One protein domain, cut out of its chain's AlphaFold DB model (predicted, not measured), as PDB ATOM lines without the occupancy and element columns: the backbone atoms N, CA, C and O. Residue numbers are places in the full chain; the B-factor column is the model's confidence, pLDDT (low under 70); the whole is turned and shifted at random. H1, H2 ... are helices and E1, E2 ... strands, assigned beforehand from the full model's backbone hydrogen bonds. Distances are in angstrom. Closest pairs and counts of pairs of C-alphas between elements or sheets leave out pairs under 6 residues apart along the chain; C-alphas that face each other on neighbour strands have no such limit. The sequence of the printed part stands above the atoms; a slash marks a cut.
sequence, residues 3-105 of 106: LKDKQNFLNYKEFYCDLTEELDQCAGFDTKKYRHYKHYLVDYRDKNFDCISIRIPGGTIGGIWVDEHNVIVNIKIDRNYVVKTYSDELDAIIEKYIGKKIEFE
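This is residues 3 to 105 of the 106 residues of an uncharacterized protein of Ruminococcus sp. 37_24 (UniProt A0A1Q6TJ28). A single strongly twisted sheet of seven strands, curled like part of a barrel, has two short helices, H1 and H2, side by side over one of its faces and no named helix over the other. One edge of the sheet is E7, the last strand, which pairs with the first strand, E1; the other edge is E6, with H2 over it. The printed part has 103 residues, with elements in the order E1 E2 H1 E3 E4 E5 E6 H2 E7. The sheet is mixed, in the order E6 E5 E4 E3 E2 E1 E7, and the class is mixed, helices and strands. The whole is compact, with a radius of gyration of the C-alphas of 13.1 A and spans of 37 by 32 by 23 A.

E1, residues 3 to 7, begins at C-alpha 3 (78.781, 83.285, 62.779) and is 12.1 A long from first to last C-alpha. E2 is residues 13 to 16, 10.0 A, and H1 residues 18 to 26, 12.2 A. E3 is residues 40 to 43, 10.2 A, and E4 residues 52 to 56, 13.2 A. E5, residues 59 to 66, is the longest strand by residues, 21.3 A from C-alpha 59 (88.699, 88.491, 46.553). E6 is residues 72 to 77, 14.2 A, and H2 residues 90 to 97, 11.4 A. E7, residues 103 to 105, is 6.6 A and ends at C-alpha 105 (77.495, 85.149, 68.116).

E1 is staggered: residues 3 to 4 pair with E7, parallel, with N 3 and O 103 at 2.8 A, and residues 4 to 7 with E2, antiparallel, with N 6 and O 14 at 2.9 A. E1 and E2 form a hairpin. E3 is antiparallel to E2, with N 41 and O 15 at 2.9 A. E3, E4, E5 and E6 form a meander, each strand the antiparallel neighbour of the one before, with N 55 and O 40 at 2.8 A, N 64 and O 52 at 2.8 A, and N 63 and O 76 at 2.9 A. H1 is on the sheet at a height of 9.3 A, over E4 and slantwise to the strands, at 45 degrees to E4 on the local plane. H2 is on the same face at a height of 9.2 A, over E6 and along the strands, at 19 degrees to E6 on the local plane; the closest C-alphas of the two are those of Ile 75 and Ile 94, 6.4 A apart. H1 and H2 touch, their closest C-alphas being those of Cys 26 and Leu 90 at 6.5 A, with a shallow tilt of 9 degrees, opposite ways. Every O i to N i+4 pair is within hydrogen-bond range in H1, and 3 of 4 in H2.

The C-alphas farthest apart, those of Lys 33 and Glu 68, are 39.1 A apart. The printed part has no cut. The links H1 to E3 and E6 to H2 are long. Mean pLDDT of the printed part is 87.8; residues 7 to 12 and 81 to 84 are under 70.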
ATOM      1  N   LEU A   3      77.769  82.384  63.306       91.62
ATOM      2  CA  LEU A   3      78.781  83.285  62.779       91.62
ATOM      3  C   LEU A   3      79.465  84.007  63.927       91.62
ATOM      4  O   LEU A   3      78.842  84.810  64.622       91.62
ATOM      5  N   LYS A   4      80.753  83.729  64.102       89.75
ATOM      6  CA  LYS A   4      81.576  84.328  65.149       89.75
ATOM      7  C   LYS A   4      82.247  85.574  64.611       89.75
ATOM      8  O   LYS A   4      83.001  85.488  63.640       89.75
ATOM      9  N   ASP A   5      81.952  86.718  65.223       84.06
ATOM     10  CA  ASP A   5      82.607  87.982  64.892       84.06
ATOM     11  C   ASP A   5      84.079  87.885  65.288       84.06
ATOM     12  O   ASP A   5      84.434  87.618  66.439       84.06
ATOM     13  N   LYS A   6      84.954  88.102  64.315       74.19
ATOM     14  CA  LYS A   6      86.354  88.363  64.582       74.19
ATOM     15  C   LYS A   6      86.648  89.757  64.064       74.19
ATOM     16  O   LYS A   6      87.049  89.955  62.922       74.19
ATOM     17  N   GLN A   7      86.470  90.718  64.954       57.56
ATOM     18  CA  GLN A   7      86.837  92.111  64.755       57.56
ATOM     19  C   GLN A   7      88.259  92.192  64.176       57.56
ATOM     20  O   GLN A   7      89.164  91.723  64.863       57.56
ATOM     21  N   ASN A   8      88.478  92.732  62.958       61.66
ATOM     22  CA  ASN A   8      89.799  93.245  62.539       61.66
ATOM     23  C   ASN A   8      89.894  94.079  61.226       61.66
ATOM     24  O   ASN A   8      89.147  93.928  60.265       61.66
ATOM     25  N   PHE A   9      90.927  94.936  61.250       49.94
ATOM     26  CA  PHE A   9      91.706  95.663  60.226       49.94
ATOM     27  C   PHE A   9      91.108  96.735  59.287       49.94
ATOM     28  O   PHE A   9      91.834  97.689  59.014       49.94
ATOM     29  N   LEU A  10      89.864  96.662  58.789       52.59
ATOM     30  CA  LEU A  10      89.412  97.587  57.713       52.59
ATOM     31  C   LEU A  10      87.956  98.104  57.811       52.59
ATOM     32  O   LEU A  10      87.364  98.452  56.794       52.59
ATOM     33  N   ASN A  11      87.371  98.207  59.010       61.16
ATOM     34  CA  ASN A  11      85.975  98.645  59.253       61.16
ATOM     35  C   ASN A  11      84.866  97.702  58.731       61.16
ATOM     36  O   ASN A  11      83.701  98.098  58.681       61.16
ATOM     37  N   TYR A  12      85.189  96.455  58.375       68.88
ATOM     38  CA  TYR A  12      84.199  95.419  58.053       68.88
ATOM     39  C   TYR A  12      84.228  94.322  59.118       68.88
ATOM     40  O   TYR A  12      85.293  94.004  59.647       68.88
ATOM     41  N   LYS A  13      83.062  93.752  59.438       82.69
ATOM     42  CA  LYS A  13      82.974  92.583  60.316       82.69
ATOM     43  C   LYS A  13      83.276  91.331  59.506       82.69
ATOM     44  O   LYS A  13      82.536  91.002  58.579       82.69
ATOM     45  N   GLU A  14      84.372  90.668  59.848       89.81
ATOM     46  CA  GLU A  14      84.693  89.342  59.339       89.81
ATOM     47  C   GLU A  14      84.071  88.296  60.256       89.81
ATOM     48  O   GLU A  14      84.262  88.327  61.476       89.81
ATOM     49  N   PHE A  15      83.357  87.347  59.663       92.75
ATOM     50  CA  PHE A  15      82.769  86.237  60.393       92.75
ATOM     51  C   PHE A  15      83.428  84.917  60.026       92.75
ATOM     52  O   PHE A  15      83.760  84.659  58.866       92.75
ATOM     53  N   TYR A  16      83.560  84.063  61.033       93.38
ATOM     54  CA  TYR A  16      84.086  82.711  60.907       93.38
ATOM     55  C   TYR A  16      83.071  81.715  61.467       93.38
ATOM     56  O   TYR A  16      82.330  82.021  62.402       93.38
ATOM     57  N   CYS A  17      83.014  80.533  60.866       95.06
ATOM     58  CA  CYS A  17      82.121  79.447  61.260       95.06
ATOM     59  C   CYS A  17      82.616  78.103  60.712       95.06
ATOM     60  O   CYS A  17      83.554  78.055  59.915       95.06
ATOM     61  N   ASP A  18      81.923  77.027  61.073       96.75
ATOM     62  CA  ASP A  18      82.215  75.672  60.600       96.75
ATOM     63  C   ASP A  18      82.292  75.586  59.058       96.75
ATOM     64  O   ASP A  18      83.183  74.929  58.527       96.75
ATOM     65  N   LEU A  19      81.444  76.325  58.319       97.06
ATOM     66  CA  LEU A  19      81.503  76.365  56.849       97.06
ATOM     67  C   LEU A  19      82.851  76.904  56.357       97.06
ATOM     68  O   LEU A  19      83.447  76.328  55.457       97.06
ATOM     69  N   THR A  20      83.359  77.995  56.940       94.94
ATOM     70  CA  THR A  20      84.657  78.556  56.522       94.94
ATOM     71  C   THR A  20      85.819  77.607  56.818       94.94
ATOM     72  O   THR A  20      86.747  77.532  56.020       94.94
ATOM     73  N   GLU A  21      85.746  76.840  57.908       94.56
ATOM     74  CA  GLU A  21      86.770  75.846  58.258       94.56
ATOM     75  C   GLU A  21      86.740  74.633  57.319       94.56
ATOM     76  O   GLU A  21      87.788  74.155  56.885       94.56
ATOM     77  N   GLU A  22      85.546  74.157  56.958       95.88
ATOM     78  CA  GLU A  22      85.369  73.084  55.973       95.88
ATOM     79  C   GLU A  22      85.837  73.521  54.579       95.88
ATOM     80  O   GLU A  22      86.504  72.755  53.884       95.88
ATOM     81  N   LEU A  23      85.575  74.773  54.189       94.00
ATOM     82  CA  LEU A  23      86.079  75.336  52.934       94.00
ATOM     83  C   LEU A  23      87.605  75.474  52.929       94.00
ATOM     84  O   LEU A  23      88.222  75.181  51.908       94.00
ATOM     85  N   ASP A  24      88.232  75.866  54.043       92.56
ATOM     86  CA  ASP A  24      89.697  75.895  54.163       92.56
ATOM     87  C   ASP A  24      90.314  74.512  53.923       92.56
ATOM     88  O   ASP A  24      91.307  74.389  53.202       92.56
ATOM     89  N   GLN A  25      89.715  73.469  54.505       92.19
ATOM     90  CA  GLN A  25      90.164  72.086  54.342       92.19
ATOM     91  C   GLN A  25      89.942  71.592  52.909       92.19
ATOM     92  O   GLN A  25      90.876  71.082  52.289       92.19
ATOM     93  N   CYS A  26      88.742  71.809  52.365       92.25
ATOM     94  CA  CYS A  26      88.366  71.419  51.006       92.25
ATOM     95  C   CYS A  26      89.258  72.083  49.946       92.25
ATOM     96  O   CYS A  26      89.615  71.458  48.951       92.25
ATOM     97  N   ALA A  27      89.672  73.328  50.187       89.94
ATOM     98  CA  ALA A  27      90.559  74.098  49.320       89.94
ATOM     99  C   ALA A  27      92.064  73.823  49.550       89.94
ATOM    100  O   ALA A  27      92.930  74.399  48.884       89.94
ATOM    101  N   GLY A  28      92.404  72.978  50.529       88.50
ATOM    102  CA  GLY A  28      93.786  72.628  50.859       88.50
ATOM    103  C   GLY A  28      94.610  73.784  51.438       88.50
ATOM    104  O   GLY A  28      95.831  73.825  51.247       88.50
ATOM    105  N   PHE A  29      93.979  74.740  52.123       87.12
ATOM    106  CA  PHE A  29      94.690  75.831  52.780       87.12
ATOM    107  C   PHE A  29      95.458  75.351  54.015       87.12
ATOM    108  O   PHE A  29      94.895  74.844  54.984       87.12
ATOM    109  N   ASP A  30      96.772  75.591  54.020       85.25
ATOM    110  CA  ASP A  30      97.606  75.425  55.210       85.25
ATOM    111  C   ASP A  30      97.457  76.648  56.125       85.25
ATOM    112  O   ASP A  30      98.306  77.545  56.172       85.25
ATOM    113  N   THR A  31      96.350  76.685  56.863       83.25
ATOM    114  CA  THR A  31      96.027  77.771  57.799       83.25
ATOM    115  C   THR A  31      96.957  77.807  59.018       83.25
ATOM    116  O   THR A  31      97.025  78.822  59.716       83.25
ATOM    117  N   LYS A  32      97.736  76.741  59.268       84.69
ATOM    118  CA  LYS A  32      98.775  76.719  60.313       84.69
ATOM    119  C   LYS A  32      99.989  77.535  59.885       84.69
ATOM    120  O   LYS A  32     100.488  78.339  60.678       84.69
ATOM    121  N   LYS A  33     100.443  77.345  58.643       85.12
ATOM    122  CA  LYS A  33     101.574  78.072  58.053       85.12
ATOM    123  C   LYS A  33     101.192  79.486  57.615       85.12
ATOM    124  O   LYS A  33     101.954  80.420  57.850       85.12
ATOM    125  N   TYR A  34     100.005  79.656  57.037       83.06
ATOM    126  CA  TYR A  34      99.503  80.930  56.517       83.06
ATOM    127  C   TYR A  34      98.210  81.337  57.234       83.06
ATOM    128  O   TYR A  34      97.118  81.268  56.682       83.06
ATOM    129  N   ARG A  35      98.335  81.816  58.479       80.62
ATOM    130  CA  ARG A  35      97.197  82.126  59.377       80.62
ATOM    131  C   ARG A  35      96.166  83.121  58.834       80.62
ATOM    132  O   ARG A  35      95.038  83.157  59.324       80.62
ATOM    133  N   HIS A  36      96.570  83.949  57.875       80.00
ATOM    134  CA  HIS A  36      95.712  84.944  57.237       80.00
ATOM    135  C   HIS A  36      95.098  84.448  55.925       80.00
ATOM    136  O   HIS A  36      94.174  85.078  55.433       80.00
ATOM    137  N   TYR A  37      95.590  83.340  55.361       83.25
ATOM    138  CA  TYR A  37      95.133  82.792  54.085       83.25
ATOM    139  C   TYR A  37      94.061  81.734  54.327       83.25
ATOM    140  O   TYR A  37      94.334  80.536  54.348       83.25
ATOM    141  N   LYS A  38      92.854  82.222  54.616       90.06
ATOM    142  CA  LYS A  38      91.689  81.406  54.942       90.06
ATOM    143  C   LYS A  38      90.385  82.082  54.548       90.06
ATOM    144  O   LYS A  38      90.354  83.298  54.348       90.06
ATOM    145  N   HIS A  39      89.326  81.293  54.453       93.38
ATOM    146  CA  HIS A  39      87.989  81.773  54.170       93.38
ATOM    147  C   HIS A  39      87.444  82.586  55.342       93.38
ATOM    148  O   HIS A  39      87.677  82.287  56.516       93.38
ATOM    149  N   TYR A  40      86.692  83.622  55.005       93.88
ATOM    150  CA  TYR A  40      85.912  84.417  55.941       93.88
ATOM    151  C   TYR A  40      84.626  84.873  55.260       93.88
ATOM    152  O   TYR A  40      84.523  84.891  54.030       93.88
ATOM    153  N   LEU A  41      83.634  85.232  56.063       94.50
ATOM    154  CA  LEU A  41      82.378  85.776  55.574       94.50
ATOM    155  C   LEU A  41      82.307  87.271  55.856       94.50
ATOM    156  O   LEU A  41      82.793  87.740  56.885       94.50
ATOM    157  N   VAL A  42      81.662  88.010  54.961       92.38
ATOM    158  CA  VAL A  42      81.296  89.409  55.195       92.38
ATOM    159  C   VAL A  42      79.822  89.586  54.874       92.38
ATOM    160  O   VAL A  42      79.373  89.255  53.776       92.38
ATOM    161  N   ASP A  43      79.068  90.097  55.842       90.50
ATOM    162  CA  ASP A  43      77.669  90.455  55.635       90.50
ATOM    163  C   ASP A  43      77.602  91.854  55.011       90.50
ATOM    164  O   ASP A  43      77.905  92.845  55.672       90.50
ATOM    165  N   TYR A  44      77.270  91.913  53.719       84.50
ATOM    166  CA  TYR A  44      77.082  93.157  52.966       84.50
ATOM    167  C   TYR A  44      75.604  93.459  52.693       84.50
ATOM    168  O   TYR A  44      75.292  94.303  51.848       84.50
ATOM    169  N   ARG A  45      74.674  92.779  53.374       84.19
ATOM    170  CA  ARG A  45      73.235  92.976  53.142       84.19
ATOM    171  C   ARG A  45      72.749  94.372  53.525       84.19
ATOM    172  O   ARG A  45      71.759  94.848  52.985       84.19
ATOM    173  N   ASP A  46      73.496  95.072  54.373       81.31
ATOM    174  CA  ASP A  46      73.316  96.491  54.689       81.31
ATOM    175  C   ASP A  46      73.777  97.445  53.565       81.31
ATOM    176  O   ASP A  46      73.503  98.643  53.618       81.31
ATOM    177  N   LYS A  47      74.472  96.933  52.540       78.44
ATOM    178  CA  LYS A  47      75.099  97.699  51.446       78.44
ATOM    179  C   LYS A  47      74.548  97.334  50.064       78.44
ATOM    180  O   LYS A  47      75.271  97.438  49.076       78.44
ATOM    181  N   ASN A  48      73.271  96.948  49.988       75.94
ATOM    182  CA  ASN A  48      72.561  96.553  48.758       75.94
ATOM    183  C   ASN A  48      73.091  95.271  48.083       75.94
ATOM    184  O   ASN A  48      72.978  95.128  46.867       75.94
ATOM    185  N   PHE A  49      73.676  94.345  48.846       77.88
ATOM    186  CA  PHE A  49      74.004  93.008  48.349       77.88
ATOM    187  C   PHE A  49      73.002  91.983  48.881       77.88
ATOM    188  O   PHE A  49      72.733  91.940  50.073       77.88
ATOM    189  N   ASP A  50      72.522  91.084  48.027       86.75
ATOM    190  CA  ASP A  50      71.488  90.110  48.416       86.75
ATOM    191  C   ASP A  50      72.040  88.876  49.157       86.75
ATOM    192  O   ASP A  50      71.321  87.903  49.389       86.75
ATOM    193  N   CYS A  51      73.332  88.862  49.497       93.00
ATOM    194  CA  CYS A  51      73.988  87.695  50.078       93.00
ATOM    195  C   CYS A  51      75.099  88.056  51.068       93.00
ATOM    196  O   CYS A  51      75.703  89.131  51.018       93.00
ATOM    197  N   ILE A  52      75.405  87.101  51.942       94.50
ATOM    198  CA  ILE A  52      76.628  87.113  52.742       94.50
ATOM    199  C   ILE A  52      77.756  86.619  51.836       94.50
ATOM    200  O   ILE A  52      77.685  85.519  51.290       94.50
ATOM    201  N   SER A  53      78.790  87.433  51.651       94.38
ATOM    202  CA  SER A  53      79.896  87.117  50.748       94.38
ATOM    203  C   SER A  53      80.862  86.125  51.381       94.38
ATOM    204  O   SER A  53      81.339  86.357  52.491       94.38
ATOM    205  N   ILE A  54      81.208  85.074  50.641       94.88
ATOM    206  CA  ILE A  54      82.310  84.166  50.968       94.88
ATOM    207  C   ILE A  54      83.579  84.741  50.349       94.88
ATOM    208  O   ILE A  54      83.644  85.025  49.148       94.88
ATOM    209  N   ARG A  55      84.586  84.961  51.184       92.50
ATOM    210  CA  ARG A  55      85.780  85.724  50.845       92.50
ATOM    211  C   ARG A  55      87.033  84.938  51.195       92.50
ATOM    212  O   ARG A  55      87.034  84.135  52.120       92.50
ATOM    213  N   ILE A  56      88.111  85.263  50.496       90.00
ATOM    214  CA  ILE A  56      89.494  84.958  50.876       90.00
ATOM    215  C   ILE A  56      90.315  86.254  50.780       90.00
ATOM    216  O   ILE A  56      89.811  87.270  50.274       90.00
ATOM    217  N   PRO A  57      91.568  86.307  51.268       86.31
ATOM    218  CA  PRO A  57      92.406  87.475  51.039       86.31
ATOM    219  C   PRO A  57      92.525  87.781  49.544       86.31
ATOM    220  O   PRO A  57      92.942  86.940  48.753       86.31
ATOM    221  N   GLY A  58      92.146  89.001  49.163       84.50
ATOM    222  CA  GLY A  58      92.228  89.477  47.784       84.50
ATOM    223  C   GLY A  58      90.971  89.296  46.928       84.50
ATOM    224  O   GLY A  58      90.962  89.831  45.825       84.50
ATOM    225  N   GLY A  59      89.903  88.624  47.386       88.12
ATOM    226  CA  GLY A  59      88.699  88.491  46.553       88.12
ATOM    227  C   GLY A  59      87.459  87.881  47.205       88.12
ATOM    228  O   GLY A  59      87.514  87.253  48.262       88.12
ATOM    229  N   THR A  60      86.322  88.084  46.534       91.62
ATOM    230  CA  THR A  60      85.061  87.374  46.788       91.62
ATOM    231  C   THR A  60      85.016  86.144  45.899       91.62
ATOM    232  O   THR A  60      85.195  86.267  44.693       91.62
ATOM    233  N   ILE A  61      84.770  84.983  46.498       92.50
ATOM    234  CA  ILE A  61      84.762  83.688  45.804       92.50
ATOM    235  C   ILE A  61      83.397  83.017  45.849       92.50
ATOM    236  O   ILE A  61      83.220  81.945  45.294       92.50
ATOM    237  N   GLY A  62      82.412  83.623  46.503       93.94
ATOM    238  CA  GLY A  62      81.089  83.040  46.597       93.94
ATOM    239  C   GLY A  62      80.118  83.879  47.402       93.94
ATOM    240  O   GLY A  62      80.452  84.962  47.889       93.94
ATOM    241  N   GLY A  63      78.912  83.350  47.560       95.75
ATOM    242  CA  GLY A  63      77.842  83.979  48.317       95.75
ATOM    243  C   GLY A  63      76.938  82.956  48.989       95.75
ATOM    244  O   GLY A  63      76.810  81.820  48.529       95.75
ATOM    245  N   ILE A  64      76.314  83.383  50.082       97.50
ATOM    246  CA  ILE A  64      75.291  82.654  50.829       97.50
ATOM    247  C   ILE A  64      74.013  83.491  50.782       97.50
ATOM    248  O   ILE A  64      73.980  84.610  51.302       97.50
ATOM    249  N   TRP A  65      72.971  82.948  50.162       96.75
ATOM    250  CA  TRP A  65      71.647  83.558  50.099       96.75
ATOM    251  C   TRP A  65      70.756  82.943  51.165       96.75
ATOM    252  O   TRP A  65      70.778  81.729  51.389       96.75
ATOM    253  N   VAL A  66      69.954  83.791  51.799       95.50
ATOM    254  CA  VAL A  66      69.026  83.392  52.852       95.50
ATOM    255  C   VAL A  66      67.618  83.891  52.559       95.50
ATOM    256  O   VAL A  66      67.447  84.850  51.808       95.50
ATOM    257  N   ASP A  67      66.623  83.252  53.162       95.44
ATOM    258  CA  ASP A  67      65.252  83.754  53.194       95.44
ATOM    259  C   ASP A  67      65.056  84.866  54.249       95.44
ATOM    260  O   ASP A  67      65.989  85.292  54.942       95.44
ATOM    261  N   GLU A  68      63.812  85.322  54.403       93.88
ATOM    262  CA  GLU A  68      63.410  86.339  55.386       93.88
ATOM    263  C   GLU A  68      63.637  85.927  56.854       93.88
ATOM    264  O   GLU A  68      63.687  86.774  57.748       93.88
ATOM    265  N   HIS A  69      63.833  84.635  57.118       95.06
ATOM    266  CA  HIS A  69      64.097  84.072  58.437       95.06
ATOM    267  C   HIS A  69      65.584  83.768  58.678       95.06
ATOM    268  O   HIS A  69      65.929  83.169  59.705       95.06
ATOM    269  N   ASN A  70      66.475  84.228  57.789       93.81
ATOM    270  CA  ASN A  70      67.907  83.919  57.776       93.81
ATOM    271  C   ASN A  70      68.218  82.423  57.591       93.81
ATOM    272  O   ASN A  70      69.263  81.948  58.045       93.81
ATOM    273  N   VAL A  71      67.335  81.661  56.948       97.44
ATOM    274  CA  VAL A  71      67.588  80.268  56.570       97.44
ATOM    275  C   VAL A  71      68.296  80.233  55.226       97.44
ATOM    276  O   VAL A  71      67.873  80.887  54.281       97.44
ATOM    277  N   ILE A  72      69.387  79.474  55.134       97.88
ATOM    278  CA  ILE A  72      70.184  79.358  53.910       97.88
ATOM    279  C   ILE A  72      69.376  78.644  52.827       97.88
ATOM    280  O   ILE A  72      69.020  77.477  52.982       97.88
ATOM    281  N   VAL A  73      69.144  79.335  51.712       97.94
ATOM    282  CA  VAL A  73      68.434  78.797  50.540       97.94
ATOM    283  C   VAL A  73      69.374  78.471  49.384       97.94
ATOM    284  O   VAL A  73      69.014  77.694  48.507       97.94
ATOM    285  N   ASN A  74      70.570  79.069  49.351       97.69
ATOM    286  CA  ASN A  74      71.555  78.803  48.309       97.69
ATOM    287  C   ASN A  74      72.969  79.173  48.765       97.69
ATOM    288  O   ASN A  74      73.162  80.166  49.469       97.69
ATOM    289  N   ILE A  75      73.959  78.423  48.291       97.56
ATOM    290  CA  ILE A  75      75.377  78.757  48.401       97.56
ATOM    291  C   ILE A  75      76.000  78.561  47.023       97.56
ATOM    292  O   ILE A  75      75.838  77.513  46.404       97.56
ATOM    293  N   LYS A  76      76.733  79.566  46.542       95.31
ATOM    294  CA  LYS A  76      77.506  79.465  45.298       95.31
ATOM    295  C   LYS A  76      78.955  79.795  45.570       95.31
ATOM    296  O   LYS A  76      79.235  80.773  46.259       95.31
ATOM    297  N   ILE A  77      79.848  79.002  44.990       93.06
ATOM    298  CA  ILE A  77      81.296  79.148  45.111       93.06
ATOM    299  C   ILE A  77      81.908  79.070  43.711       93.06
ATOM    300  O   ILE A  77      81.610  78.154  42.943       93.06
ATOM    301  N   ASP A  78      82.743  80.049  43.376       90.25
ATOM    302  CA  ASP A  78      83.568  80.060  42.177       90.25
ATOM    303  C   ASP A  78      84.711  79.056  42.342       90.25
ATOM    304  O   ASP A  78      85.661  79.263  43.097       90.25
ATOM    305  N   ARG A  79      84.606  77.945  41.612       84.19
ATOM    306  CA  ARG A  79      85.585  76.851  41.635       84.19
ATOM    307  C   ARG A  79      86.863  77.170  40.857       84.19
ATOM    308  O   ARG A  79      87.835  76.431  40.976       84.19
ATOM    309  N   ASN A  80      86.860  78.234  40.050       75.00
ATOM    310  CA  ASN A  80      87.964  78.591  39.159       75.00
ATOM    311  C   ASN A  80      88.873  79.688  39.739       75.00
ATOM    312  O   ASN A  80      89.887  80.035  39.128       75.00
ATOM    313  N   TYR A  81      88.532  80.254  40.898       69.12
ATOM    314  CA  TYR A  81      89.291  81.342  41.502       69.12
ATOM    315  C   TYR A  81      90.515  80.818  42.266       69.12
ATOM    316  O   TYR A  81      90.318  80.094  43.229       69.12
ATOM    317  N   VAL A  82      91.729  81.207  41.818       60.97
ATOM    318  CA  VAL A  82      93.143  81.100  42.316       60.97
ATOM    319  C   VAL A  82      93.432  80.382  43.657       60.97
ATOM    320  O   VAL A  82      94.367  80.705  44.387       60.97
ATOM    321  N   VAL A  83      92.681  79.350  43.983       58.66
ATOM    322  CA  VAL A  83      92.870  78.472  45.121       58.66
ATOM    323  C   VAL A  83      93.033  77.081  44.541       58.66
ATOM    324  O   VAL A  83      92.342  76.718  43.590       58.66
ATOM    325  N   LYS A  84      94.002  76.313  45.048       60.00
ATOM    326  CA  LYS A  84      94.154  74.918  44.635       60.00
ATOM    327  C   LYS A  84      92.793  74.236  44.776       60.00
ATOM    328  O   LYS A  84      92.138  74.384  45.800       60.00
ATOM    329  N   THR A  85      92.379  73.614  43.678       75.12
ATOM    330  CA  THR A  85      91.021  73.154  43.382       75.12
ATOM    331  C   THR A  85      90.344  72.572  44.613       75.12
ATOM    332  O   THR A  85      90.870  71.609  45.176       75.12
ATOM    333  N   TYR A  86      89.199  73.147  45.001       86.12
ATOM    334  CA  TYR A  86      88.295  72.507  45.952       86.12
ATOM    335  C   TYR A  86      88.160  71.025  45.597       86.12
ATOM    336  O   TYR A  86      88.009  70.686  44.418       86.12
ATOM    337  N   SER A  87      88.255  70.156  46.598       89.50
ATOM    338  CA  SER A  87      88.033  68.726  46.406       89.50
ATOM    339  C   SER A  87      86.601  68.440  45.935       89.50
ATOM    340  O   SER A  87      85.704  69.283  46.031       89.50
ATOM    341  N   ASP A  88      86.361  67.206  45.491       89.88
ATOM    342  CA  ASP A  88      85.027  66.730  45.091       89.88
ATOM    343  C   ASP A  88      84.004  66.743  46.251       89.88
ATOM    344  O   ASP A  88      82.810  66.536  46.044       89.88
ATOM    345  N   GLU A  89      84.448  67.024  47.478       92.62
ATOM    346  CA  GLU A  89      83.604  67.142  48.671       92.62
ATOM    347  C   GLU A  89      82.857  68.483  48.752       92.62
ATOM    348  O   GLU A  89      81.954  68.622  49.577       92.62
ATOM    349  N   LEU A  90      83.197  69.468  47.906       93.25
ATOM    350  CA  LEU A  90      82.618  70.816  47.954       93.25
ATOM    351  C   LEU A  90      81.086  70.806  47.930       93.25
ATOM    352  O   LEU A  90      80.451  71.529  48.696       93.25
ATOM    353  N   ASP A  91      80.493  69.979  47.071       95.44
ATOM    354  CA  ASP A  91      79.038  69.904  46.937       95.44
ATOM    355  C   ASP A  91      78.391  69.299  48.188       95.44
ATOM    356  O   ASP A  91      77.379  69.806  48.665       95.44
ATOM    357  N   ALA A  92      79.020  68.291  48.798       97.25
ATOM    358  CA  ALA A  92      78.546  67.727  50.060       97.25
ATOM    359  C   ALA A  92      78.643  68.740  51.216       97.25
ATOM    360  O   ALA A  92      77.742  68.802  52.058       97.25
ATOM    361  N   ILE A  93      79.704  69.555  51.238       97.25
ATOM    362  CA  ILE A  93      79.838  70.662  52.191       97.25
ATOM    363  C   ILE A  93      78.706  71.662  51.967       97.25
ATOM    364  O   ILE A  93      78.014  71.990  52.921       97.25
ATOM    365  N   ILE A  94      78.458  72.116  50.736       97.00
ATOM    366  CA  ILE A  94      77.383  73.075  50.437       97.00
ATOM    367  C   ILE A  94      76.018  72.545  50.904       97.00
ATOM    368  O   ILE A  94      75.333  73.219  51.680       97.00
ATOM    369  N   GLU A  95      75.657  71.325  50.503       97.81
ATOM    370  CA  GLU A  95      74.368  70.704  50.833       97.81
ATOM    371  C   GLU A  95      74.150  70.574  52.347       97.81
ATOM    372  O   GLU A  95      73.050  70.807  52.847       97.81
ATOM    373  N   LYS A  96      75.212  70.309  53.120       98.12
ATOM    374  CA  LYS A  96      75.156  70.244  54.591       98.12
ATOM    375  C   LYS A  96      74.672  71.547  55.241       98.12
ATOM    376  O   LYS A  96      74.235  71.513  56.401       98.12
ATOM    377  N   TYR A  97      74.801  72.697  54.577       98.12
ATOM    378  CA  TYR A  97      74.405  73.998  55.126       98.12
ATOM    379  C   TYR A  97      73.076  74.526  54.587       98.12
ATOM    380  O   TYR A  97      72.490  75.397  55.234       98.12
ATOM    381  N   ILE A  98      72.560  73.984  53.483       98.19
ATOM    382  CA  ILE A  98      71.230  74.342  52.986       98.19
ATOM    383  C   ILE A  98      70.172  74.025  54.057       98.19
ATOM    384  O   ILE A  98      70.236  73.012  54.754       98.19
ATOM    385  N   GLY A  99      69.224  74.941  54.259       97.88
ATOM    386  CA  GLY A  99      68.181  74.830  55.283       97.88
ATOM    387  C   GLY A  99      68.634  75.158  56.712       97.88
ATOM    388  O   GLY A  99      67.807  75.182  57.625       97.88
ATOM    389  N   LYS A 100      69.920  75.454  56.953       97.94
ATOM    390  CA  LYS A 100      70.375  75.912  58.275       97.94
ATOM    391  C   LYS A 100      70.106  77.400  58.459       97.94
ATOM    392  O   LYS A 100      70.402  78.213  57.590       97.94
ATOM    393  N   LYS A 101      69.627  77.769  59.647       97.12
ATOM    394  CA  LYS A 101      69.489  79.168  60.065       97.12
ATOM    395  C   LYS A 101      70.843  79.785  60.411       97.12
ATOM    396  O   LYS A 101      71.661  79.133  61.066       97.12
ATOM    397  N   ILE A 102      71.074  81.024  59.997       95.19
ATOM    398  CA  ILE A 102      72.232  81.830  60.389       95.19
ATOM    399  C   ILE A 102      71.932  82.573  61.689       95.19
ATOM    400  O   ILE A 102      70.897  83.226  61.823       95.19
ATOM    401  N   GLU A 103      72.866  82.495  62.629       94.56
ATOM    402  CA  GLU A 103      72.822  83.212  63.901       94.56
ATOM    403  C   GLU A 103      74.172  83.882  64.148       94.56
ATOM    404  O   GLU A 103      75.212  83.312  63.829       94.56
ATOM    405  N   PHE A 104      74.165  85.092  64.697       88.94
ATOM    406  CA  PHE A 104      75.386  85.836  65.002       88.94
ATOM    407  C   PHE A 104      75.733  85.658  66.479       88.94
ATOM    408  O   PHE A 104      74.903  85.953  67.343       88.94
ATOM    409  N   GLU A 105      76.947  85.184  66.759       85.38
ATOM    410  CA  GLU A 105      77.495  85.149  68.116       85.38
ATOM    411  C   GLU A 105      77.742  86.598  68.562       85.38
ATOM    412  O   GLU A 105      78.397  87.366  67.852       85.38
TER     413      GLU A 105